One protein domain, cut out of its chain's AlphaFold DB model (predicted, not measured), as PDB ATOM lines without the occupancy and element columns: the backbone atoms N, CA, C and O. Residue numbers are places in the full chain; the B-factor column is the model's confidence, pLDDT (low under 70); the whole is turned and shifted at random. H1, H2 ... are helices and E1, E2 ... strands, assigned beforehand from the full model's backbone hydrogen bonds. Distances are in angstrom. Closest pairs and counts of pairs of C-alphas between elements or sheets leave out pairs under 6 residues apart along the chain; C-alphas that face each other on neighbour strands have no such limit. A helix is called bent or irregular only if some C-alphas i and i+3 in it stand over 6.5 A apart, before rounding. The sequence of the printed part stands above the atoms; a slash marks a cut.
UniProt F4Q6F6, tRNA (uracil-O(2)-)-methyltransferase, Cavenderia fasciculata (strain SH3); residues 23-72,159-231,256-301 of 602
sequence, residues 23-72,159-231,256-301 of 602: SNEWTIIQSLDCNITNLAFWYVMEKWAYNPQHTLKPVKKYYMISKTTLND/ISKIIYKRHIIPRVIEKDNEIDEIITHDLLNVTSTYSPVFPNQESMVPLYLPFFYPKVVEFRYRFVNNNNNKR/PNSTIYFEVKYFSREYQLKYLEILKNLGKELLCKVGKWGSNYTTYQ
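What this domain is: This is residues 23 to 72, 159 to 231 and 256 to 301 of the 602 residues of the protein "tRNA (uracil-O(2)-)-methyltransferase" of Cavenderia fasciculata (strain SH3) (UniProt F4Q6F6). One twisted sheet of seven strands curls round helix H1, while the long helix H3 packs on the same face, over edge strand E1 and its neighbour E7. The opposite face has no named helix, and the short helix H2 lies off the sheet, just past the end of E6. The printed part has 169 residues with three named helices and seven named strands, in the order E1 H1 E2 E3 E4 E5 E6 H2 E7 H3. The sheet's order is E1 E7 E6 E5 E4 E3 E2, all antiparallel, and the class is mixed, helices and strands. The whole is compact, with a radius of gyration of the C-alphas of 16.2 A, and spans 52 by 35 by 33 A, only just elongated.

Where its parts are: E1, residues 27 to 34, starts at C-alpha 27 (-38.807, 47.363, -40.173), spans 20.7 A and bends by 50 degrees at residue 30. H1 is residues 38 to 50, 18.5 A. E2 is residues 62 to 68, E3 161 to 168, 22.3 A, E4 179 to 186, 22.5 A, E5 191 to 196, and E6 218 to 225, 23.5 A. H2 is residues 227 to 231, and E7 residues 258 to 265, 23.2 A. H3, residues 269 to 294, spans 33.1 A and ends at C-alpha 294 (-36.157, 24.209, -44.054); it is irregular, with C-alphas 274 and 277 7.6 A apart, and has a kink of 58 degrees near residue 277.

How they stand to each other: Across the sheet, N and O pairs within hydrogen-bond range include N 34 and O 258, 2.8 A, for E1 and E7; N 220 and O 263, 2.8 A, for E7 and E6; N 194 and O 219, 2.8 A, for E6 and E5; N 184 and O 193, 2.8 A, for E5 and E4; N 164 and O 183, 2.8 A, for E4 and E3; and N 65 and O 165, 2.8 A, for E3 and E2. E3 E4 E5 E6 form a meander, each strand the antiparallel neighbour of the one before. H1 and H3 are on the same face, making two layers, helices on one face of a sheet. H3 runs along E1, at 19 degrees on the local plane, with a height over the sheet of 7.0 A; the C-alphas of Ile 29 and Lys 280, their closest, are 5.6 A apart. H1, with residues 40 to 44 alone, touches residues 290 to 294 of H3, at a steep tilt of 67 degrees, opposite ways; their closest C-alphas, of Ala 40 and Gly 294, are 4.8 A apart. H2 is not on the sheet and is apart from H1 and H3. Every O i to N i+4 pair is within hydrogen-bond range in H1, 20 of 22 in H3 and 0 of 1 in H2, where 1 of 2 O i to N i+3 pairs is.

The domain as a whole: The C-alphas farthest apart, of Glu 174 and Arg 231, are 56.8 A apart. Residues 73 to 158 and 232 to 255 are not printed, with gaps of 11.9 A and 16.2 A between C-alphas. The links H1 to E2 and E5 to E6 are long. Mean pLDDT of the printed part is 76.7; 54 residues are under 70, among them residues 51 to 72, 199 to 208 and 227 to 231.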
ATOM      1  N   SER A  23     -45.854  53.488 -36.178       53.62
ATOM      2  CA  SER A  23     -45.079  53.154 -37.374       53.62
ATOM      3  C   SER A  23     -45.734  51.953 -38.055       53.62
ATOM      4  O   SER A  23     -45.437  50.805 -37.724       53.62
ATOM      5  N   ASN A  24     -46.640  52.220 -38.995       64.12
ATOM      6  CA  ASN A  24     -47.344  51.185 -39.756       64.12
ATOM      7  C   ASN A  24     -46.437  50.512 -40.816       64.12
ATOM      8  O   ASN A  24     -46.871  49.640 -41.566       64.12
ATOM      9  N   GLU A  25     -45.169  50.924 -40.865       84.06
ATOM     10  CA  GLU A  25     -44.115  50.449 -41.754       84.06
ATOM     11  C   GLU A  25     -43.403  49.208 -41.198       84.06
ATOM     12  O   GLU A  25     -43.087  49.110 -40.009       84.06
ATOM     13  N   TRP A  26     -43.083  48.272 -42.091       91.12
ATOM     14  CA  TRP A  26     -42.280  47.098 -41.772       91.12
ATOM     15  C   TRP A  26     -40.805  47.473 -41.604       91.12
ATOM     16  O   TRP A  26     -40.147  47.891 -42.553       91.12
ATOM     17  N   THR A  27     -40.254  47.264 -40.407       92.62
ATOM     18  CA  THR A  27     -38.807  47.363 -40.173       92.62
ATOM     19  C   THR A  27     -38.160  45.993 -40.373       92.62
ATOM     20  O   THR A  27     -38.501  45.046 -39.661       92.62
ATOM     21  N   ILE A  28     -37.185  45.888 -41.281       93.81
ATOM     22  CA  ILE A  28     -36.319  44.702 -41.379       93.81
ATOM     23  C   ILE A  28     -35.423  44.648 -40.137       93.81
ATOM     24  O   ILE A  28     -34.695  45.593 -39.840       93.81
ATOM     25  N   ILE A  29     -35.487  43.537 -39.406       93.12
ATOM     26  CA  ILE A  29     -34.725  43.322 -38.172       93.12
ATOM     27  C   ILE A  29     -33.442  42.551 -38.452       93.12
ATOM     28  O   ILE A  29     -32.380  42.920 -37.954       93.12
ATOM     29  N   GLN A  30     -33.557  41.471 -39.222       94.12
ATOM     30  CA  GLN A  30     -32.456  40.582 -39.570       94.12
ATOM     31  C   GLN A  30     -32.800  39.828 -40.858       94.12
ATOM     32  O   GLN A  30     -33.972  39.562 -41.130       94.12
ATOM     33  N   SER A  31     -31.782  39.446 -41.623       94.31
ATOM     34  CA  SER A  31     -31.888  38.475 -42.710       94.31
ATOM     35  C   SER A  31     -30.994  37.258 -42.456       94.31
ATOM     36  O   SER A  31     -30.057  37.297 -41.648       94.31
ATOM     37  N   LEU A  32     -31.310  36.159 -43.136       93.81
ATOM     38  CA  LEU A  32     -30.457  34.989 -43.270       93.81
ATOM     39  C   LEU A  32     -30.492  34.528 -44.723       93.81
ATOM     40  O   LEU A  32     -31.551  34.152 -45.224       93.81
ATOM     41  N   ASP A  33     -29.329  34.512 -45.358       91.94
ATOM     42  CA  ASP A  33     -29.153  33.864 -46.650       91.94
ATOM     43  C   ASP A  33     -28.988  32.353 -46.444       91.94
ATOM     44  O   ASP A  33     -28.268  31.899 -45.547       91.94
ATOM     45  N   CYS A  34     -29.692  31.557 -47.241       87.44
ATOM     46  CA  CYS A  34     -29.786  30.113 -47.081       87.44
ATOM     47  C   CYS A  34     -29.978  29.387 -48.420       87.44
ATOM     48  O   CYS A  34     -30.104  29.999 -49.477       87.44
ATOM     49  N   ASN A  35     -29.987  28.055 -48.352       86.62
ATOM     50  CA  ASN A  35     -30.280  27.173 -49.478       86.62
ATOM     51  C   ASN A  35     -31.529  26.340 -49.157       86.62
ATOM     52  O   ASN A  35     -31.425  25.150 -48.853       86.62
ATOM     53  N   ILE A  36     -32.699  26.987 -49.147       87.19
ATOM     54  CA  ILE A  36     -34.007  26.322 -48.996       87.19
ATOM     55  C   ILE A  36     -34.955  26.755 -50.121       87.19
ATOM     56  O   ILE A  36     -34.850  27.877 -50.623       87.19
ATOM     57  N   THR A  37     -35.867  25.865 -50.509       88.94
ATOM     58  CA  THR A  37     -36.902  26.114 -51.525       88.94
ATOM     59  C   THR A  37     -38.106  26.864 -50.944       88.94
ATOM     60  O   THR A  37     -38.266  26.963 -49.725       88.94
ATOM     61  N   ASN A  38     -38.981  27.360 -51.824       87.00
ATOM     62  CA  ASN A  38     -40.261  27.967 -51.452       87.00
ATOM     63  C   ASN A  38     -41.133  26.970 -50.658       87.00
ATOM     64  O   ASN A  38     -41.593  27.269 -49.558       87.00
ATOM     65  N   LEU A  39     -41.249  25.732 -51.154       86.06
ATOM     66  CA  LEU A  39     -41.927  24.631 -50.463       86.06
ATOM     67  C   LEU A  39     -41.339  24.346 -49.067       86.06
ATOM     68  O   LEU A  39     -42.084  24.186 -48.102       86.06
ATOM     69  N   ALA A  40     -40.007  24.328 -48.931       86.69
ATOM     70  CA  ALA A  40     -39.345  24.115 -47.643       86.69
ATOM     71  C   ALA A  40     -39.636  25.243 -46.639       86.69
ATOM     72  O   ALA A  40     -39.826  24.980 -45.451       86.69
ATOM     73  N   PHE A  41     -39.692  26.497 -47.103       91.19
ATOM     74  CA  PHE A  41     -40.112  27.632 -46.279       91.19
ATOM     75  C   PHE A  41     -41.562  27.465 -45.801       91.19
ATOM     76  O   PHE A  41     -41.822  27.579 -44.600       91.19
ATOM     77  N   TRP A  42     -42.485  27.126 -46.705       88.69
ATOM     78  CA  TRP A  42     -43.894  26.938 -46.363       88.69
ATOM     79  C   TRP A  42     -44.148  25.781 -45.414       88.69
ATOM     80  O   TRP A  42     -44.879  25.964 -44.444       88.69
ATOM     81  N   TYR A  43     -43.484  24.640 -45.610       86.38
ATOM     82  CA  TYR A  43     -43.540  23.521 -44.669       86.38
ATOM     83  C   TYR A  43     -43.190  23.978 -43.244       86.38
ATOM     84  O   TYR A  43     -43.888  23.646 -42.286       86.38
ATOM     85  N   VAL A  44     -42.129  24.777 -43.087       87.75
ATOM     86  CA  VAL A  44     -41.717  25.281 -41.769       87.75
ATOM     87  C   VAL A  44     -42.720  26.285 -41.205       87.75
ATOM     88  O   VAL A  44     -43.037  26.196 -40.020       87.75
ATOM     89  N   MET A  45     -43.229  27.221 -42.013       89.94
ATOM     90  CA  MET A  45     -44.212  28.213 -41.554       89.94
ATOM     91  C   MET A  45     -45.542  27.563 -41.156       89.94
ATOM     92  O   MET A  45     -46.064  27.876 -40.088       89.94
ATOM     93  N   GLU A  46     -46.033  26.597 -41.934       84.56
ATOM     94  CA  GLU A  46     -47.250  25.848 -41.621       84.56
ATOM     95  C   GLU A  46     -47.063  25.028 -40.335       84.56
ATOM     96  O   GLU A  46     -47.851  25.153 -39.394       84.56
ATOM     97  N   LYS A  47     -45.979  24.240 -40.218       80.12
ATOM     98  CA  LYS A  47     -45.701  23.484 -38.981       80.12
ATOM     99  C   LYS A  47     -45.489  24.394 -37.769       80.12
ATOM    100  O   LYS A  47     -45.845  23.993 -36.662       80.12
ATOM    101  N   TRP A  48     -44.980  25.613 -37.946       82.25
ATOM    102  CA  TRP A  48     -44.898  26.614 -36.880       82.25
ATOM    103  C   TRP A  48     -46.280  27.151 -36.498       82.25
ATOM    104  O   TRP A  48     -46.559  27.266 -35.304       82.25
ATOM    105  N   ALA A  49     -47.156  27.453 -37.462       81.38
ATOM    106  CA  ALA A  49     -48.520  27.906 -37.188       81.38
ATOM    107  C   ALA A  49     -49.279  26.887 -36.323       81.38
ATOM    108  O   ALA A  49     -49.829  27.251 -35.280       81.38
ATOM    109  N   TYR A  50     -49.181  25.606 -36.691       72.19
ATOM    110  CA  TYR A  50     -49.710  24.477 -35.926       72.19
ATOM    111  C   TYR A  50     -48.982  24.213 -34.595       72.19
ATOM    112  O   TYR A  50     -49.602  23.732 -33.645       72.19
ATOM    113  N   ASN A  51     -47.670  24.458 -34.505       66.88
ATOM    114  CA  ASN A  51     -46.858  24.029 -33.362       66.88
ATOM    115  C   ASN A  51     -45.644  24.950 -33.055       66.88
ATOM    116  O   ASN A  51     -44.491  24.591 -33.318       66.88
ATOM    117  N   PRO A  52     -45.854  26.131 -32.438       59.75
ATOM    118  CA  PRO A  52     -44.805  27.094 -32.067       59.75
ATOM    119  C   PRO A  52     -43.964  26.688 -30.828       59.75
ATOM    120  O   PRO A  52     -43.694  27.510 -29.951       59.75
ATOM    121  N   GLN A  53     -43.505  25.439 -30.715       52.12
ATOM    122  CA  GLN A  53     -42.842  24.917 -29.500       52.12
ATOM    123  C   GLN A  53     -41.446  25.497 -29.160       52.12
ATOM    124  O   GLN A  53     -40.867  25.131 -28.133       52.12
ATOM    125  N   HIS A  54     -40.860  26.370 -29.990       47.75
ATOM    126  CA  HIS A  54     -39.400  26.577 -30.003       47.75
ATOM    127  C   HIS A  54     -38.877  28.022 -29.937       47.75
ATOM    128  O   HIS A  54     -37.659  28.223 -30.033       47.75
ATOM    129  N   THR A  55     -39.738  29.027 -29.754       36.88
ATOM    130  CA  THR A  55     -39.328  30.448 -29.835       36.88
ATOM    131  C   THR A  55     -39.557  31.283 -28.585       36.88
ATOM    132  O   THR A  55     -38.886  32.297 -28.420       36.88
ATOM    133  N   LEU A  56     -40.417  30.844 -27.666       42.34
ATOM    134  CA  LEU A  56     -40.643  31.496 -26.375       42.34
ATOM    135  C   LEU A  56     -40.595  30.460 -25.247       42.34
ATOM    136  O   LEU A  56     -40.822  29.269 -25.471       42.34
ATOM    137  N   LYS A  57     -40.295  30.901 -24.013       39.00
ATOM    138  CA  LYS A  57     -40.454  30.049 -22.815       39.00
ATOM    139  C   LYS A  57     -41.872  29.467 -22.848       39.00
ATOM    140  O   LYS A  57     -42.786  30.270 -23.012       39.00
ATOM    141  N   PRO A  58     -42.073  28.148 -22.664       40.31
ATOM    142  CA  PRO A  58     -43.352  27.510 -22.954       40.31
ATOM    143  C   PRO A  58     -44.491  28.142 -22.148       40.31
ATOM    144  O   PRO A  58     -44.637  27.932 -20.938       40.31
ATOM    145  N   VAL A  59     -45.267  28.938 -22.877       41.97
ATOM    146  CA  VAL A  59     -46.618  29.384 -22.569       41.97
ATOM    147  C   VAL A  59     -47.480  28.112 -22.594       41.97
ATOM    148  O   VAL A  59     -47.312  27.270 -23.481       41.97
ATOM    149  N   LYS A  60     -48.255  27.851 -21.532       42.06
ATOM    150  CA  LYS A  60     -48.837  26.516 -21.306       42.06
ATOM    151  C   LYS A  60     -50.048  26.319 -22.218       42.06
ATOM    152  O   LYS A  60     -51.155  26.658 -21.834       42.06
ATOM    153  N   LYS A  61     -49.815  25.612 -23.326       54.34
ATOM    154  CA  LYS A  61     -50.801  25.255 -24.355       54.34
ATOM    155  C   LYS A  61     -51.283  26.463 -25.172       54.34
ATOM    156  O   LYS A  61     -51.610  27.529 -24.667       54.34
ATOM    157  N   TYR A  62     -51.333  26.238 -26.469       56.44
ATOM    158  CA  TYR A  62     -52.110  26.989 -27.442       56.44
ATOM    159  C   TYR A  62     -52.975  25.945 -28.157       56.44
ATOM    160  O   TYR A  62     -52.629  24.759 -28.152       56.44
ATOM    161  N   TYR A  63     -54.068  26.358 -28.784       57.09
ATOM    162  CA  TYR A  63     -54.806  25.491 -29.700       57.09
ATOM    163  C   TYR A  63     -55.299  26.280 -30.907       57.09
ATOM    164  O   TYR A  63     -55.549  27.486 -30.836       57.09
ATOM    165  N   MET A  64     -55.393  25.586 -32.035       53.97
ATOM    166  CA  MET A  64     -55.969  26.113 -33.264       53.97
ATOM    167  C   MET A  64     -57.490  26.198 -33.105       53.97
ATOM    168  O   MET A  64     -58.129  25.188 -32.832       53.97
ATOM    169  N   ILE A  65     -58.062  27.397 -33.257       58.12
ATOM    170  CA  ILE A  65     -59.518  27.612 -33.215       58.12
ATOM    171  C   ILE A  65     -60.120  27.404 -34.610       58.12
ATOM    172  O   ILE A  65     -61.165  26.775 -34.747       58.12
ATOM    173  N   SER A  66     -59.487  27.952 -35.653       62.88
ATOM    174  CA  SER A  66     -59.998  27.871 -37.026       62.88
ATOM    175  C   SER A  66     -58.911  28.069 -38.085       62.88
ATOM    176  O   SER A  66     -57.855  28.653 -37.824       62.88
ATOM    177  N   LYS A  67     -59.192  27.584 -39.300       63.94
ATOM    178  CA  LYS A  67     -58.361  27.717 -40.504       63.94
ATOM    179  C   LYS A  67     -59.244  28.172 -41.669       63.94
ATOM    180  O   LYS A  67     -60.312  27.597 -41.868       63.94
ATOM    181  N   THR A  68     -58.830  29.189 -42.418       58.47
ATOM    182  CA  THR A  68     -59.578  29.740 -43.561       58.47
ATOM    183  C   THR A  68     -58.654  30.086 -44.731       58.47
ATOM    184  O   THR A  68     -57.464  30.336 -44.562       58.47
ATOM    185  N   THR A  69     -59.210  30.105 -45.942       47.19
ATOM    186  CA  THR A  69     -58.526  30.489 -47.186       47.19
ATOM    187  C   THR A  69     -59.370  31.560 -47.871       47.19
ATOM    188  O   THR A  69     -60.383  31.236 -48.491       47.19
ATOM    189  N   LEU A  70     -59.024  32.836 -47.691       42.44
ATOM    190  CA  LEU A  70     -59.828  33.972 -48.159       42.44
ATOM    191  C   LEU A  70     -58.969  35.011 -48.883       42.44
ATOM    192  O   LEU A  70     -57.851  35.309 -48.469       42.44
ATOM    193  N   ASN A  71     -59.542  35.582 -49.941       37.41
ATOM    194  CA  ASN A  71     -59.014  36.717 -50.694       37.41
ATOM    195  C   ASN A  71     -59.768  37.982 -50.222       37.41
ATOM    196  O   ASN A  71     -60.990  37.926 -50.085       37.41
ATOM    197  N   ASP A  72     -59.071  39.087 -49.930       34.31
ATOM    198  CA  ASP A  72     -59.675  40.336 -49.402       34.31
ATOM    199  C   ASP A  72     -60.709  40.940 -50.393       34.31
ATOM    200  O   ASP A  72     -60.550  40.783 -51.600       34.31
ATOM    201  N   ILE A 159     -54.740  29.688 -54.663       65.44
ATOM    202  CA  ILE A 159     -54.861  30.203 -53.291       65.44
ATOM    203  C   ILE A 159     -53.875  31.368 -53.127       65.44
ATOM    204  O   ILE A 159     -52.679  31.207 -53.349       65.44
ATOM    205  N   SER A 160     -54.363  32.543 -52.729       75.12
ATOM    206  CA  SER A 160     -53.525  33.726 -52.480       75.12
ATOM    207  C   SER A 160     -53.094  33.845 -51.017       75.12
ATOM    208  O   SER A 160     -51.964  34.245 -50.733       75.12
ATOM    209  N   LYS A 161     -53.990  33.505 -50.081       81.19
ATOM    210  CA  LYS A 161     -53.769  33.610 -48.635       81.19
ATOM    211  C   LYS A 161     -54.401  32.456 -47.862       81.19
ATOM    212  O   LYS A 161     -55.491  31.984 -48.190       81.19
ATOM    213  N   ILE A 162     -53.737  32.068 -46.777       81.81
ATOM    214  CA  ILE A 162     -54.233  31.132 -45.764       81.81
ATOM    215  C   ILE A 162     -54.157  31.836 -44.408       81.81
ATOM    216  O   ILE A 162     -53.129  32.425 -44.072       81.81
ATOM    217  N   ILE A 163     -55.237  31.788 -43.634       83.25
ATOM    218  CA  ILE A 163     -55.351  32.439 -42.331       83.25
ATOM    219  C   ILE A 163     -55.654  31.385 -41.262       83.25
ATOM    220  O   ILE A 163     -56.542  30.546 -41.406       83.25
ATOM    221  N   TYR A 164     -54.907  31.446 -40.167       82.12
ATOM    222  CA  TYR A 164     -55.024  30.576 -39.004       82.12
ATOM    223  C   TYR A 164     -55.367  31.447 -37.795       82.12
ATOM    224  O   TYR A 164     -54.715  32.468 -37.573       82.12
ATOM    225  N   LYS A 165     -56.352  31.049 -36.985       82.12
ATOM    226  CA  LYS A 165     -56.607  31.671 -35.679       82.12
ATOM    227  C   LYS A 165     -56.220  30.702 -34.567       82.12
ATOM    228  O   LYS A 165     -56.777  29.604 -34.497       82.12
ATOM    229  N   ARG A 166     -55.315  31.115 -33.677       81.81
ATOM    230  CA  ARG A 166     -54.923  30.341 -32.488       81.81
ATOM    231  C   ARG A 166     -55.238  31.075 -31.192       81.81
ATOM    232  O   ARG A 166     -55.110  32.293 -31.124       81.81
ATOM    233  N   HIS A 167     -55.586  30.307 -30.168       79.56
ATOM    234  CA  HIS A 167     -55.715  30.777 -28.793       79.56
ATOM    235  C   HIS A 167     -54.413  30.519 -28.030       79.56
ATOM    236  O   HIS A 167     -53.854  29.426 -28.152       79.56
ATOM    237  N   ILE A 168     -53.921  31.478 -27.243       77.94
ATOM    238  CA  ILE A 168     -52.653  31.367 -26.507       77.94
ATOM    239  C   ILE A 168     -52.893  31.564 -25.003       77.94
ATOM    240  O   ILE A 168     -53.231  32.663 -24.560       77.94
ATOM    241  N   ILE A 169     -52.646  30.511 -24.210       72.69
ATOM    242  CA  ILE A 169     -52.939  30.490 -22.768       72.69
ATOM    243  C   ILE A 169     -51.676  30.754 -21.928       72.69
ATOM    244  O   ILE A 169     -50.721  29.966 -21.978       72.69
ATOM    245  N   PRO A 170     -51.641  31.811 -21.096       67.56
ATOM    246  CA  PRO A 170     -50.490  32.140 -20.269       67.56
ATOM    247  C   PRO A 170     -50.085  31.009 -19.327       67.56
ATOM    248  O   PRO A 170     -50.892  30.248 -18.800       67.56
ATOM    249  N   ARG A 171     -48.785  30.939 -19.024       59.19
ATOM    250  CA  ARG A 171     -48.266  29.967 -18.049       59.19
ATOM    251  C   ARG A 171     -48.819  30.186 -16.630       59.19
ATOM    252  O   ARG A 171     -48.839  29.230 -15.853       59.19
ATOM    253  N   VAL A 172     -49.214  31.416 -16.296       64.25
ATOM    254  CA  VAL A 172     -49.790  31.815 -15.004       64.25
ATOM    255  C   VAL A 172     -51.080  32.590 -15.280       64.25
ATOM    256  O   VAL A 172     -51.061  33.810 -15.410       64.25
ATOM    257  N   ILE A 173     -52.187  31.854 -15.400       64.12
ATOM    258  CA  ILE A 173     -53.520  32.380 -15.757       64.12
ATOM    259  C   ILE A 173     -54.010  33.427 -14.736       64.12
ATOM    260  O   ILE A 173     -54.678  34.383 -15.093       64.12
ATOM    261  N   GLU A 174     -53.593  33.312 -13.474       67.50
ATOM    262  CA  GLU A 174     -53.899  34.279 -12.404       67.50
ATOM    263  C   GLU A 174     -53.233  35.658 -12.579       67.50
ATOM    264  O   GLU A 174     -53.555  36.591 -11.845       67.50
ATOM    265  N   LYS A 175     -52.258  35.788 -13.489       65.19
ATOM    266  CA  LYS A 175     -51.438  37.002 -13.638       65.19
ATOM    267  C   LYS A 175     -51.601  37.690 -14.989       65.19
ATOM    268  O   LYS A 175     -51.539  38.916 -15.055       65.19
ATOM    269  N   ASP A 176     -51.740  36.904 -16.045       68.19
ATOM    270  CA  ASP A 176     -51.755  37.380 -17.420       68.19
ATOM    271  C   ASP A 176     -53.051  36.907 -18.102       68.19
ATOM    272  O   ASP A 176     -53.482  35.778 -17.877       68.19
ATOM    273  N   ASN A 177     -53.647  37.739 -18.962       72.62
ATOM    274  CA  ASN A 177     -54.850  37.383 -19.724       72.62
ATOM    275  C   ASN A 177     -54.503  36.551 -20.965       72.62
ATOM    276  O   ASN A 177     -53.489  36.816 -21.610       72.62
ATOM    277  N   GLU A 178     -55.371  35.609 -21.331       78.12
ATOM    278  CA  GLU A 178     -55.332  34.888 -22.612       78.12
ATOM    279  C   GLU A 178     -55.384  35.850 -23.810       78.12
ATOM    280  O   GLU A 178     -56.012  36.910 -23.739       78.12
ATOM    281  N   ILE A 179     -54.717  35.487 -24.914       79.69
ATOM    282  CA  ILE A 179     -54.743  36.265 -26.163       79.69
ATOM    283  C   ILE A 179     -55.041  35.355 -27.353       79.69
ATOM    284  O   ILE A 179     -54.527  34.237 -27.441       79.69
ATOM    285  N   ASP A 180     -55.821  35.861 -28.302       83.12
ATOM    286  CA  ASP A 180     -55.902  35.280 -29.638       83.12
ATOM    287  C   ASP A 180     -54.761  35.821 -30.512       83.12
ATOM    288  O   ASP A 180     -54.296  36.948 -30.336       83.12
ATOM    289  N   GLU A 181     -54.328  35.039 -31.494       85.12
ATOM    290  CA  GLU A 181     -53.380  35.470 -32.520       85.12
ATOM    291  C   GLU A 181     -53.842  34.986 -33.898       85.12
ATOM    292  O   GLU A 181     -54.303  33.849 -34.058       85.12
ATOM    293  N   ILE A 182     -53.725  35.870 -34.886       88.12
ATOM    294  CA  ILE A 182     -54.001  35.604 -36.295       88.12
ATOM    295  C   ILE A 182     -52.662  35.396 -37.001       88.12
ATOM    296  O   ILE A 182     -51.755  36.220 -36.883       88.12
ATOM    297  N   ILE A 183     -52.547  34.304 -37.753       89.06
ATOM    298  CA  ILE A 183     -51.383  34.004 -38.587       89.06
ATOM    299  C   ILE A 183     -51.837  34.008 -40.039       89.06
ATOM    300  O   ILE A 183     -52.714  33.232 -40.410       89.06
ATOM    301  N   THR A 184     -51.224  34.853 -40.861       90.12
ATOM    302  CA  THR A 184     -51.554  34.999 -42.283       90.12
ATOM    303  C   THR A 184     -50.364  34.566 -43.125       90.12
ATOM    304  O   THR A 184     -49.308  35.201 -43.095       90.12
ATOM    305  N   HIS A 185     -50.531  33.485 -43.878       90.00
ATOM    306  CA  HIS A 185     -49.622  33.059 -44.936       90.00
ATOM    307  C   HIS A 185     -50.092  33.694 -46.249       90.00
ATOM    308  O   HIS A 185     -51.135  33.324 -46.778       90.00
ATOM    309  N   ASP A 186     -49.348  34.677 -46.745       88.50
ATOM    310  CA  ASP A 186     -49.555  35.317 -48.044       88.50
ATOM    311  C   ASP A 186     -48.643  34.633 -49.067       88.50
ATOM    312  O   ASP A 186     -47.418  34.798 -49.026       88.50
ATOM    313  N   LEU A 187     -49.247  33.819 -49.937       83.81
ATOM    314  CA  LEU A 187     -48.546  32.983 -50.909       83.81
ATOM    315  C   LEU A 187     -47.987  33.810 -52.078       83.81
ATOM    316  O   LEU A 187     -46.954  33.447 -52.634       83.81
ATOM    317  N   LEU A 188     -48.608  34.953 -52.396       82.44
ATOM    318  CA  LEU A 188     -48.173  35.861 -53.462       82.44
ATOM    319  C   LEU A 188     -46.920  36.657 -53.062       82.44
ATOM    320  O   LEU A 188     -45.965  36.753 -53.828       82.44
ATOM    321  N   ASN A 189     -46.913  37.217 -51.851       85.25
ATOM    322  CA  ASN A 189     -45.788  37.992 -51.312       85.25
ATOM    323  C   ASN A 189     -44.720  37.118 -50.624       85.25
ATOM    324  O   ASN A 189     -43.715  37.635 -50.130       85.25
ATOM    325  N   VAL A 190     -44.969  35.810 -50.547       91.62
ATOM    326  CA  VAL A 190     -44.199  34.801 -49.811       91.62
ATOM    327  C   VAL A 190     -43.879  35.220 -48.371       91.62
ATOM    328  O   VAL A 190     -42.722  35.248 -47.933       91.62
ATOM    329  N   THR A 191     -44.928  35.580 -47.618       93.38
ATOM    330  CA  THR A 191     -44.801  35.998 -46.210       93.38
ATOM    331  C   THR A 191     -45.676  35.203 -45.249       93.38
ATOM    332  O   THR A 191     -46.820  34.887 -45.553       93.38
ATOM    333  N   SER A 192     -45.165  34.947 -44.046       93.56
ATOM    334  CA  SER A 192     -45.941  34.446 -42.908       93.56
ATOM    335  C   SER A 192     -45.943  35.498 -41.807       93.56
ATOM    336  O   SER A 192     -44.920  35.699 -41.151       93.56
ATOM    337  N   THR A 193     -47.084  36.149 -41.604       92.69
ATOM    338  CA  THR A 193     -47.298  37.227 -40.627       92.69
ATOM    339  C   THR A 193     -48.028  36.706 -39.394       92.69
ATOM    340  O   THR A 193     -48.922  35.881 -39.533       92.69
ATOM    341  N   TYR A 194     -47.641  37.175 -38.208       90.81
ATOM    342  CA  TYR A 194     -48.168  36.785 -36.900       90.81
ATOM    343  C   TYR A 194     -48.607  38.052 -36.153       90.81
ATOM    344  O   TYR A 194     -47.769  38.894 -35.800       90.81
ATOM    345  N   SER A 195     -49.912  38.177 -35.917       88.44
ATOM    346  CA  SER A 195     -50.557  39.397 -35.426       88.44
ATOM    347  C   SER A 195     -51.454  39.065 -34.219       88.44
ATOM    348  O   SER A 195     -52.496  38.424 -34.392       88.44
ATOM    349  N   PRO A 196     -51.079  39.440 -32.981       86.00
ATOM    350  CA  PRO A 196     -51.934  39.257 -31.812       86.00
ATOM    351  C   PRO A 196     -53.211  40.105 -31.910       86.00
ATOM    352  O   PRO A 196     -53.202  41.221 -32.429       86.00
ATOM    353  N   VAL A 197     -54.316  39.578 -31.384       83.12
ATOM    354  CA  VAL A 197     -55.617  40.252 -31.356       83.12
ATOM    355  C   VAL A 197     -55.737  41.069 -30.071       83.12
ATOM    356  O   VAL A 197     -55.565  40.550 -28.969       83.12
ATOM    357  N   PHE A 198     -56.056  42.355 -30.208       75.31
ATOM    358  CA  PHE A 198     -56.240  43.270 -29.082       75.31
ATOM    359  C   PHE A 198     -57.719  43.322 -28.662       75.31
ATOM    360  O   PHE A 198     -58.572  43.396 -29.546       75.31
ATOM    361  N   PRO A 199     -58.047  43.351 -27.353       64.69
ATOM    362  CA  PRO A 199     -59.438  43.419 -26.892       64.69
ATOM    363  C   PRO A 199     -60.197  44.671 -27.363       64.69
ATOM    364  O   PRO A 199     -61.371  44.579 -27.697       64.69
ATOM    365  N   ASN A 200     -59.512  45.822 -27.432       61.56
ATOM    366  CA  ASN A 200     -60.065  47.098 -27.894       61.56
ATOM    367  C   ASN A 200     -59.232  47.638 -29.067       61.56
ATOM    368  O   ASN A 200     -58.033  47.873 -28.913       61.56
ATOM    369  N   GLN A 201     -59.866  47.887 -30.219       53.72
ATOM    370  CA  GLN A 201     -59.184  48.380 -31.428       53.72
ATOM    371  C   GLN A 201     -58.634  49.810 -31.293       53.72
ATOM    372  O   GLN A 201     -57.588  50.117 -31.858       53.72
ATOM    373  N   GLU A 202     -59.298  50.677 -30.522       52.25
ATOM    374  CA  GLU A 202     -58.916  52.094 -30.378       52.25
ATOM    375  C   GLU A 202     -57.649  52.314 -29.539       52.25
ATOM    376  O   GLU A 202     -57.102  53.416 -29.499       52.25
ATOM    377  N   SER A 203     -57.152  51.273 -28.867       49.72
ATOM    378  CA  SER A 203     -55.983  51.378 -28.006       49.72
ATOM    379  C   SER A 203     -55.040  50.192 -28.224       49.72
ATOM    380  O   SER A 203     -55.112  49.175 -27.531       49.72
ATOM    381  N   MET A 204     -54.104  50.362 -29.162       60.69
ATOM    382  CA  MET A 204     -52.924  49.509 -29.382       60.69
ATOM    383  C   MET A 204     -51.958  49.578 -28.176       60.69
ATOM    384  O   MET A 204     -50.819  50.026 -28.295       60.69
ATOM    385  N   VAL A 205     -52.421  49.207 -26.975       66.19
ATOM    386  CA  VAL A 205     -51.657  49.349 -25.726       66.19
ATOM    387  C   VAL A 205     -50.842  48.080 -25.467       66.19
ATOM    388  O   VAL A 205     -51.422  47.017 -25.231       66.19
ATOM    389  N   PRO A 206     -49.505  48.172 -25.357       66.31
ATOM    390  CA  PRO A 206     -48.644  47.020 -25.069       66.31
ATOM    391  C   PRO A 206     -48.883  46.369 -23.695       66.31
ATOM    392  O   PRO A 206     -48.270  45.349 -23.377       66.31
ATOM    393  N   LEU A 207     -49.746  46.945 -22.853       68.38
ATOM    394  CA  LEU A 207     -50.187  46.372 -21.583       68.38
ATOM    395  C   LEU A 207     -51.092  45.144 -21.786       68.38
ATOM    396  O   LEU A 207     -50.943  44.180 -21.044       68.38
ATOM    397  N   TYR A 208     -51.930  45.134 -22.833       68.50
ATOM    398  CA  TYR A 208     -52.789  43.991 -23.193       68.50
ATOM    399  C   TYR A 208     -52.023  42.795 -23.774       68.50
ATOM    400  O   TYR A 208     -52.590  41.726 -23.952       68.50
ATOM    401  N   LEU A 209     -50.719  42.957 -24.009       71.94
ATOM    402  CA  LEU A 209     -49.795  41.900 -24.410       71.94
ATOM    403  C   LEU A 209     -48.800  41.595 -23.270       71.94
ATOM    404  O   LEU A 209     -47.618  41.943 -23.366       71.94
ATOM    405  N   PRO A 210     -49.240  41.007 -22.141       62.50
ATOM    406  CA  PRO A 210     -48.397  40.845 -20.956       62.50
ATOM    407  C   PRO A 210     -47.269  39.819 -21.140       62.50
ATOM    408  O   PRO A 210     -46.169  40.057 -20.633       62.50
ATOM    409  N   PHE A 211     -47.499  38.737 -21.902       66.19
ATOM    410  CA  PHE A 211     -46.515  37.674 -22.178       66.19
ATOM    411  C   PHE A 211     -46.012  37.599 -23.628       66.19
ATOM    412  O   PHE A 211     -45.092  36.827 -23.905       66.19
ATOM    413  N   PHE A 212     -46.579  38.375 -24.555       70.19
ATOM    414  CA  PHE A 212     -46.106  38.420 -25.940       70.19
ATOM    415  C   PHE A 212     -44.829  39.269 -26.000       70.19
ATOM    416  O   PHE A 212     -44.867  40.499 -25.929       70.19
ATOM    417  N   TYR A 213     -43.677  38.595 -26.051       68.88
ATOM    418  CA  TYR A 213     -42.363  39.231 -26.081       68.88
ATOM    419  C   TYR A 213     -41.620  38.888 -27.372       68.88
ATOM    420  O   TYR A 213     -41.565  37.715 -27.732       68.88
ATOM    421  N   PRO A 214     -40.961  39.866 -28.017       69.50
ATOM    422  CA  PRO A 214     -40.957  41.298 -27.698       69.50
ATOM    423  C   PRO A 214     -42.310  41.963 -28.002       69.50
ATOM    424  O   PRO A 214     -43.091  41.465 -28.806       69.50
ATOM    425  N   LYS A 215     -42.591  43.096 -27.345       78.06
ATOM    426  CA  LYS A 215     -43.872  43.801 -27.485       78.06
ATOM    427  C   LYS A 215     -43.912  44.574 -28.804       78.06
ATOM    428  O   LYS A 215     -43.447  45.712 -28.874       78.06
ATOM    429  N   VAL A 216     -44.447  43.927 -29.833       84.38
ATOM    430  CA  VAL A 216     -44.591  44.427 -31.207       84.38
ATOM    431  C   VAL A 216     -46.058  44.363 -31.640       84.38
ATOM    432  O   VAL A 216     -46.828  43.618 -31.037       84.38
ATOM    433  N   VAL A 217     -46.443  45.144 -32.653       86.94
ATOM    434  CA  VAL A 217     -47.813  45.118 -33.204       86.94
ATOM    435  C   VAL A 217     -48.032  43.819 -33.972       86.94
ATOM    436  O   VAL A 217     -49.033  43.148 -33.774       86.94
ATOM    437  N   GLU A 218     -47.066  43.461 -34.817       89.62
ATOM    438  CA  GLU A 218     -47.013  42.205 -35.563       89.62
ATOM    439  C   GLU A 218     -45.573  41.941 -36.028       89.62
ATOM    440  O   GLU A 218     -44.745  42.860 -36.108       89.62
ATOM    441  N   PHE A 219     -45.263  40.681 -36.329       92.19
ATOM    442  CA  PHE A 219     -43.998  40.279 -36.945       92.19
ATOM    443  C   PHE A 219     -44.246  39.331 -38.116       92.19
ATOM    444  O   PHE A 219     -45.255  38.629 -38.146       92.19
ATOM    445  N   ARG A 220     -43.321  39.265 -39.076       93.69
ATOM    446  CA  ARG A 220     -43.410  38.316 -40.189       93.69
ATOM    447  C   ARG A 220     -42.065  37.757 -40.622       93.69
ATOM    448  O   ARG A 220     -41.023  38.389 -40.438       93.69
ATOM    449  N   TYR A 221     -42.123  36.592 -41.256       95.19
ATOM    450  CA  TYR A 221     -41.049  36.079 -42.099       95.19
ATOM    451  C   TYR A 221     -41.402  36.327 -43.560       95.19
ATOM    452  O   TYR A 221     -42.539  36.078 -43.955       95.19
ATOM    453  N   ARG A 222     -40.439  36.785 -44.359       95.44
ATOM    454  CA  ARG A 222     -40.571  36.957 -45.812       95.44
ATOM    455  C   ARG A 222     -39.458  36.195 -46.514       95.44
ATOM    456  O   ARG A 222     -38.288  36.431 -46.218       95.44
ATOM    457  N   PHE A 223     -39.814  35.300 -47.424       94.38
ATOM    458  CA  PHE A 223     -38.868  34.535 -48.230       94.38
ATOM    459  C   PHE A 223     -38.656  35.213 -49.587       94.38
ATOM    460  O   PHE A 223     -39.592  35.728 -50.191       94.38
ATOM    461  N   VAL A 224     -37.415  35.221 -50.071       92.88
ATOM    462  CA  VAL A 224     -37.055  35.712 -51.405       92.88
ATOM    463  C   VAL A 224     -36.172  34.672 -52.083       92.88
ATOM    464  O   VAL A 224     -35.145  34.280 -51.533       92.88
ATOM    465  N   ASN A 225     -36.560  34.242 -53.284       87.00
ATOM    466  CA  ASN A 225     -35.726  33.406 -54.144       87.00
ATOM    467  C   ASN A 225     -34.815  34.305 -54.995       87.00
ATOM    468  O   ASN A 225     -35.288  35.055 -55.851       87.00
ATOM    469  N   ASN A 226     -33.505  34.218 -54.771       82.00
ATOM    470  CA  ASN A 226     -32.513  35.073 -55.416       82.00
ATOM    471  C   ASN A 226     -32.259  34.676 -56.885       82.00
ATOM    472  O   ASN A 226     -31.782  35.499 -57.667       82.00
ATOM    473  N   ASN A 227     -32.635  33.457 -57.301       66.00
ATOM    474  CA  ASN A 227     -32.469  33.000 -58.686       66.00
ATOM    475  C   ASN A 227     -33.403  33.719 -59.675       66.00
ATOM    476  O   ASN A 227     -33.015  33.945 -60.823       66.00
ATOM    477  N   ASN A 228     -34.596  34.146 -59.244       53.12
ATOM    478  CA  ASN A 228     -35.548  34.837 -60.125       53.12
ATOM    479  C   ASN A 228     -35.060  36.235 -60.552       53.12
ATOM    480  O   ASN A 228     -35.466  36.728 -61.603       53.12
ATOM    481  N   ASN A 229     -34.138  36.845 -59.798       46.09
ATOM    482  CA  ASN A 229     -33.532  38.129 -60.162       46.09
ATOM    483  C   ASN A 229     -32.436  38.003 -61.237       46.09
ATOM    484  O   ASN A 229     -32.190  38.976 -61.948       46.09
ATOM    485  N   LYS A 230     -31.818  36.823 -61.421       44.62
ATOM    486  CA  LYS A 230     -30.840  36.609 -62.508       44.62
ATOM    487  C   LYS A 230     -31.487  36.673 -63.889       44.62
ATOM    488  O   LYS A 230     -30.999  37.408 -64.736       44.62
ATOM    489  N   ARG A 231     -32.649  36.030 -64.076       41.50
ATOM    490  CA  ARG A 231     -33.371  36.026 -65.366       41.50
ATOM    491  C   ARG A 231     -33.730  37.425 -65.896       41.50
ATOM    492  O   ARG A 231     -33.936  37.549 -67.095       41.50
ATOM    493  N   PRO A 256     -25.891  31.500 -51.749       69.25
ATOM    494  CA  PRO A 256     -27.191  31.138 -51.200       69.25
ATOM    495  C   PRO A 256     -28.325  31.533 -52.152       69.25
ATOM    496  O   PRO A 256     -28.468  32.698 -52.534       69.25
ATOM    497  N   ASN A 257     -29.119  30.539 -52.552       82.25
ATOM    498  CA  ASN A 257     -30.161  30.710 -53.563       82.25
ATOM    499  C   ASN A 257     -31.416  31.429 -53.040       82.25
ATOM    500  O   ASN A 257     -32.247  31.857 -53.841       82.25
ATOM    501  N   SER A 258     -31.548  31.608 -51.725       89.19
ATOM    502  CA  SER A 258     -32.662  32.320 -51.108       89.19
ATOM    503  C   SER A 258     -32.252  33.119 -49.872       89.19
ATOM    504  O   SER A 258     -31.236  32.846 -49.233       89.19
ATOM    505  N   THR A 259     -33.071  34.109 -49.521       93.81
ATOM    506  CA  THR A 259     -32.913  34.930 -48.317       93.81
ATOM    507  C   THR A 259     -34.231  34.981 -47.553       93.81
ATOM    508  O   THR A 259     -35.282  35.266 -48.128       93.81
ATOM    509  N   ILE A 260     -34.176  34.748 -46.240       94.88
ATOM    510  CA  ILE A 260     -35.316  34.900 -45.331       94.88
ATOM    511  C   ILE A 260     -35.116  36.169 -44.507       94.88
ATOM    512  O   ILE A 260     -34.103  36.324 -43.825       94.88
ATOM    513  N   TYR A 261     -36.101  37.059 -44.535       95.38
ATOM    514  CA  TYR A 261     -36.147  38.284 -43.743       95.38
ATOM    515  C   TYR A 261     -37.064  38.088 -42.537       95.38
ATOM    516  O   TYR A 261     -38.158  37.541 -42.672       95.38
ATOM    517  N   PHE A 262     -36.633  38.564 -41.371       95.00
ATOM    518  CA  PHE A 262     -37.469  38.737 -40.187       95.00
ATOM    519  C   PHE A 262     -37.794  40.225 -40.034       95.00
ATOM    520  O   PHE A 262     -36.892  41.063 -39.932       95.00
ATOM    521  N   GLU A 263     -39.082  40.554 -40.055       94.44
ATOM    522  CA  GLU A 263     -39.589  41.926 -40.125       94.44
ATOM    523  C   GLU A 263     -40.633  42.179 -39.036       94.44
ATOM    524  O   GLU A 263     -41.358  41.271 -38.630       94.44
ATOM    525  N   VAL A 264     -40.708  43.417 -38.549       92.38
ATOM    526  CA  VAL A 264     -41.526  43.800 -37.389       92.38
ATOM    527  C   VAL A 264     -42.195  45.153 -37.608       92.38
ATOM    528  O   VAL A 264     -41.554  46.080 -38.109       92.38
ATOM    529  N   LYS A 265     -43.442  45.295 -37.139       91.31
ATOM    530  CA  LYS A 265     -44.078  46.595 -36.882       91.31
ATOM    531  C   LYS A 265     -44.064  46.928 -35.393       91.31
ATOM    532  O   LYS A 265     -44.447  46.115 -34.549       91.31
ATOM    533  N   TYR A 266     -43.650  48.144 -35.061       87.94
ATOM    534  CA  TYR A 266     -43.563  48.622 -33.681       87.94
ATOM    535  C   TYR A 266     -44.776  49.471 -33.292       87.94
ATOM    536  O   TYR A 266     -45.333  50.189 -34.115       87.94
ATOM    537  N   PHE A 267     -45.135  49.441 -32.005       84.12
ATOM    538  CA  PHE A 267     -46.181  50.310 -31.449       84.12
ATOM    539  C   PHE A 267     -45.821  51.798 -31.553       84.12
ATOM    540  O   PHE A 267     -46.675  52.633 -31.828       84.12
ATOM    541  N   SER A 268     -44.548  52.128 -31.325       85.56
ATOM    542  CA  SER A 268     -44.004  53.479 -31.454       85.56
ATOM    543  C   SER A 268     -42.481  53.438 -31.613       85.56
ATOM    544  O   SER A 268     -41.836  52.406 -31.381       85.56
ATOM    545  N   ARG A 269     -41.881  54.591 -31.930       84.25
ATOM    546  CA  ARG A 269     -40.421  54.765 -31.992       84.25
ATOM    547  C   ARG A 269     -39.711  54.439 -30.668       84.25
ATOM    548  O   ARG A 269     -38.587  53.946 -30.697       84.25
ATOM    549  N   GLU A 270     -40.355  54.656 -29.521       85.94
ATOM    550  CA  GLU A 270     -39.805  54.278 -28.209       85.94
ATOM    551  C   GLU A 270     -39.657  52.751 -28.096       85.94
ATOM    552  O   GLU A 270     -38.599  52.245 -27.722       85.94
ATOM    553  N   TYR A 271     -40.691  52.006 -28.504       83.75
ATOM    554  CA  TYR A 271     -40.667  50.542 -28.523       83.75
ATOM    555  C   TYR A 271     -39.642  50.012 -29.529       83.75
ATOM    556  O   TYR A 271     -38.950  49.038 -29.231       83.75
ATOM    557  N   GLN A 272     -39.471  50.686 -30.670       87.19
ATOM    558  CA  GLN A 272     -38.396  50.382 -31.612       87.19
ATOM    559  C   GLN A 272     -37.019  50.504 -30.954       87.19
ATOM    560  O   GLN A 272     -36.273  49.530 -30.933       87.19
ATOM    561  N   LEU A 273     -36.695  51.649 -30.347       86.00
ATOM    562  CA  LEU A 273     -35.404  51.855 -29.680       86.00
ATOM    563  C   LEU A 273     -35.175  50.866 -28.522       86.00
ATOM    564  O   LEU A 273     -34.067  50.361 -28.354       86.00
ATOM    565  N   LYS A 274     -36.227  50.544 -27.761       86.00
ATOM    566  CA  LYS A 274     -36.181  49.625 -26.615       86.00
ATOM    567  C   LYS A 274     -35.966  48.159 -26.999       86.00
ATOM    568  O   LYS A 274     -35.270  47.444 -26.281       86.00
ATOM    569  N   TYR A 275     -36.590  47.693 -28.084       84.56
ATOM    570  CA  TYR A 275     -36.598  46.271 -28.444       84.56
ATOM    571  C   TYR A 275     -35.694  45.905 -29.624       84.56
ATOM    572  O   TYR A 275     -35.405  44.720 -29.758       84.56
ATOM    573  N   LEU A 276     -35.202  46.854 -30.434       86.81
ATOM    574  CA  LEU A 276     -34.432  46.569 -31.659       86.81
ATOM    575  C   LEU A 276     -33.256  45.605 -31.440       86.81
ATOM    576  O   LEU A 276     -33.104  44.653 -32.198       86.81
ATOM    577  N   GLU A 277     -32.439  45.813 -30.407       86.88
ATOM    578  CA  GLU A 277     -31.267  44.961 -30.162       86.88
ATOM    579  C   GLU A 277     -31.659  43.562 -29.654       86.88
ATOM    580  O   GLU A 277     -31.092  42.552 -30.069       86.88
ATOM    581  N   ILE A 278     -32.706  43.473 -28.827       85.75
ATOM    582  CA  ILE A 278     -33.287  42.190 -28.397       85.75
ATOM    583  C   ILE A 278     -33.835  41.436 -29.619       85.75
ATOM    584  O   ILE A 278     -33.608  40.237 -29.768       85.75
ATOM    585  N   LEU A 279     -34.512  42.156 -30.515       86.69
ATOM    586  CA  LEU A 279     -35.099  41.652 -31.751       86.69
ATOM    587  C   LEU A 279     -34.056  41.187 -32.768       86.69
ATOM    588  O   LEU A 279     -34.277  40.159 -33.395       86.69
ATOM    589  N   LYS A 280     -32.918  41.875 -32.906       88.75
ATOM    590  CA  LYS A 280     -31.798  41.427 -33.753       88.75
ATOM    591  C   LYS A 280     -31.222  40.100 -33.272       88.75
ATOM    592  O   LYS A 280     -31.083  39.163 -34.056       88.75
ATOM    593  N   ASN A 281     -30.932  40.002 -31.974       86.19
ATOM    594  CA  ASN A 281     -30.367  38.793 -31.378       86.19
ATOM    595  C   ASN A 281     -31.351  37.612 -31.446       86.19
ATOM    596  O   ASN A 281     -30.972  36.524 -31.881       86.19
ATOM    597  N   LEU A 282     -32.626  37.843 -31.107       85.06
ATOM    598  CA  LEU A 282     -33.688  36.845 -31.246       85.06
ATOM    599  C   LEU A 282     -33.890  36.452 -32.715       85.06
ATOM    600  O   LEU A 282     -33.836  35.273 -33.043       85.06
ATOM    601  N   GLY A 283     -34.063  37.426 -33.610       87.69
ATOM    602  CA  GLY A 283     -34.284  37.222 -35.041       87.69
ATOM    603  C   GLY A 283     -33.182  36.396 -35.696       87.69
ATOM    604  O   GLY A 283     -33.481  35.504 -36.483       87.69
ATOM    605  N   LYS A 284     -31.918  36.603 -35.307       88.75
ATOM    606  CA  LYS A 284     -30.795  35.754 -35.726       88.75
ATOM    607  C   LYS A 284     -30.977  34.297 -35.282       88.75
ATOM    608  O   LYS A 284     -30.835  33.398 -36.106       88.75
ATOM    609  N   GLU A 285     -31.321  34.046 -34.017       87.50
ATOM    610  CA  GLU A 285     -31.584  32.684 -33.524       87.50
ATOM    611  C   GLU A 285     -32.784  32.038 -34.238       87.50
ATOM    612  O   GLU A 285     -32.724  30.868 -34.623       87.50
ATOM    613  N   LEU A 286     -33.865  32.798 -34.445       87.94
ATOM    614  CA  LEU A 286     -35.084  32.312 -35.089       87.94
ATOM    615  C   LEU A 286     -34.853  31.982 -36.563       87.94
ATOM    616  O   LEU A 286     -35.195  30.884 -36.989       87.94
ATOM    617  N   LEU A 287     -34.207  32.868 -37.321       91.19
ATOM    618  CA  LEU A 287     -33.869  32.611 -38.719       91.19
ATOM    619  C   LEU A 287     -32.924  31.410 -38.854       91.19
ATOM    620  O   LEU A 287     -33.160  30.557 -39.705       91.19
ATOM    621  N   CYS A 288     -31.923  31.261 -37.977       88.50
ATOM    622  CA  CYS A 288     -31.076  30.062 -37.963       88.50
ATOM    623  C   CYS A 288     -31.875  28.769 -37.705       88.50
ATOM    624  O   CYS A 288     -31.541  27.732 -38.281       88.50
ATOM    625  N   LYS A 289     -32.938  28.809 -36.885       87.75
ATOM    626  CA  LYS A 289     -33.865  27.675 -36.720       87.75
ATOM    627  C   LYS A 289     -34.698  27.437 -37.980       87.75
ATOM    628  O   LYS A 289     -34.717  26.302 -38.443       87.75
ATOM    629  N   VAL A 290     -35.311  28.474 -38.566       88.00
ATOM    630  CA  VAL A 290     -36.100  28.366 -39.812       88.00
ATOM    631  C   VAL A 290     -35.261  27.772 -40.938       88.00
ATOM    632  O   VAL A 290     -35.665  26.776 -41.525       88.00
ATOM    633  N   GLY A 291     -34.071  28.323 -41.195       88.19
ATOM    634  CA  GLY A 291     -33.160  27.818 -42.222       88.19
ATOM    635  C   GLY A 291     -32.759  26.364 -41.966       88.19
ATOM    636  O   GLY A 291     -32.829  25.540 -42.872       88.19
ATOM    637  N   LYS A 292     -32.431  26.005 -40.714       85.88
ATOM    638  CA  LYS A 292     -32.110  24.615 -40.353       85.88
ATOM    639  C   LYS A 292     -33.298  23.668 -40.543       85.88
ATOM    640  O   LYS A 292     -33.092  22.555 -41.018       85.88
ATOM    641  N   TRP A 293     -34.511  24.058 -40.157       85.62
ATOM    642  CA  TRP A 293     -35.705  23.233 -40.355       85.62
ATOM    643  C   TRP A 293     -36.042  23.100 -41.844       85.62
ATOM    644  O   TRP A 293     -36.283  21.989 -42.302       85.62
ATOM    645  N   GLY A 294     -35.939  24.191 -42.608       85.75
ATOM    646  CA  GLY A 294     -36.157  24.209 -44.054       85.75
ATOM    647  C   GLY A 294     -35.172  23.304 -44.791       85.75
ATOM    648  O   GLY A 294     -35.591  22.472 -45.579       85.75
ATOM    649  N   SER A 295     -33.874  23.350 -44.471       84.88
ATOM    650  CA  SER A 295     -32.883  22.444 -45.079       84.88
ATOM    651  C   SER A 295     -33.062  20.962 -44.713       84.88
ATOM    652  O   SER A 295     -32.410  20.120 -45.321       84.88
ATOM    653  N   ASN A 296     -33.897  20.626 -43.721       79.75
ATOM    654  CA  ASN A 296     -34.141  19.246 -43.279       79.75
ATOM    655  C   ASN A 296     -35.620  18.825 -43.403       79.75
ATOM    656  O   ASN A 296     -36.013  17.821 -42.815       79.75
ATOM    657  N   TYR A 297     -36.456  19.567 -44.140       76.00
ATOM    658  CA  TYR A 297     -37.908  19.323 -44.172       76.00
ATOM    659  C   TYR A 297     -38.295  17.942 -44.731       76.00
ATOM    660  O   TYR A 297     -39.237  17.325 -44.242       76.00
ATOM    661  N   THR A 298     -37.524  17.421 -45.689       72.06
ATOM    662  CA  THR A 298     -37.687  16.078 -46.279       72.06
ATOM    663  C   THR A 298     -36.996  14.960 -45.497       72.06
ATOM    664  O   THR A 298     -37.340  13.794 -45.662       72.06
ATOM    665  N   THR A 299     -36.014  15.286 -44.651       70.31
ATOM    666  CA  THR A 299     -35.208  14.310 -43.893       70.31
ATOM    667  C   THR A 299     -35.594  14.220 -42.417       70.31
ATOM    668  O   THR A 299     -35.081  13.362 -41.697       70.31
ATOM    669  N   TYR A 300     -36.496  15.086 -41.949       64.19
ATOM    670  CA  TYR A 300     -36.964  15.103 -40.569       64.19
ATOM    671  C   TYR A 300     -37.744  13.828 -40.217       64.19
ATOM    672  O   TYR A 300     -38.788  13.531 -40.793       64.19
ATOM    673  N   GLN A 301     -37.265  13.108 -39.201       60.44
ATOM    674  CA  GLN A 301     -37.952  11.960 -38.614       60.44
ATOM    675  C   GLN A 301     -38.304  12.256 -37.151       60.44
ATOM    676  O   GLN A 301     -37.465  12.706 -36.367       60.44
TER     677      GLN A 301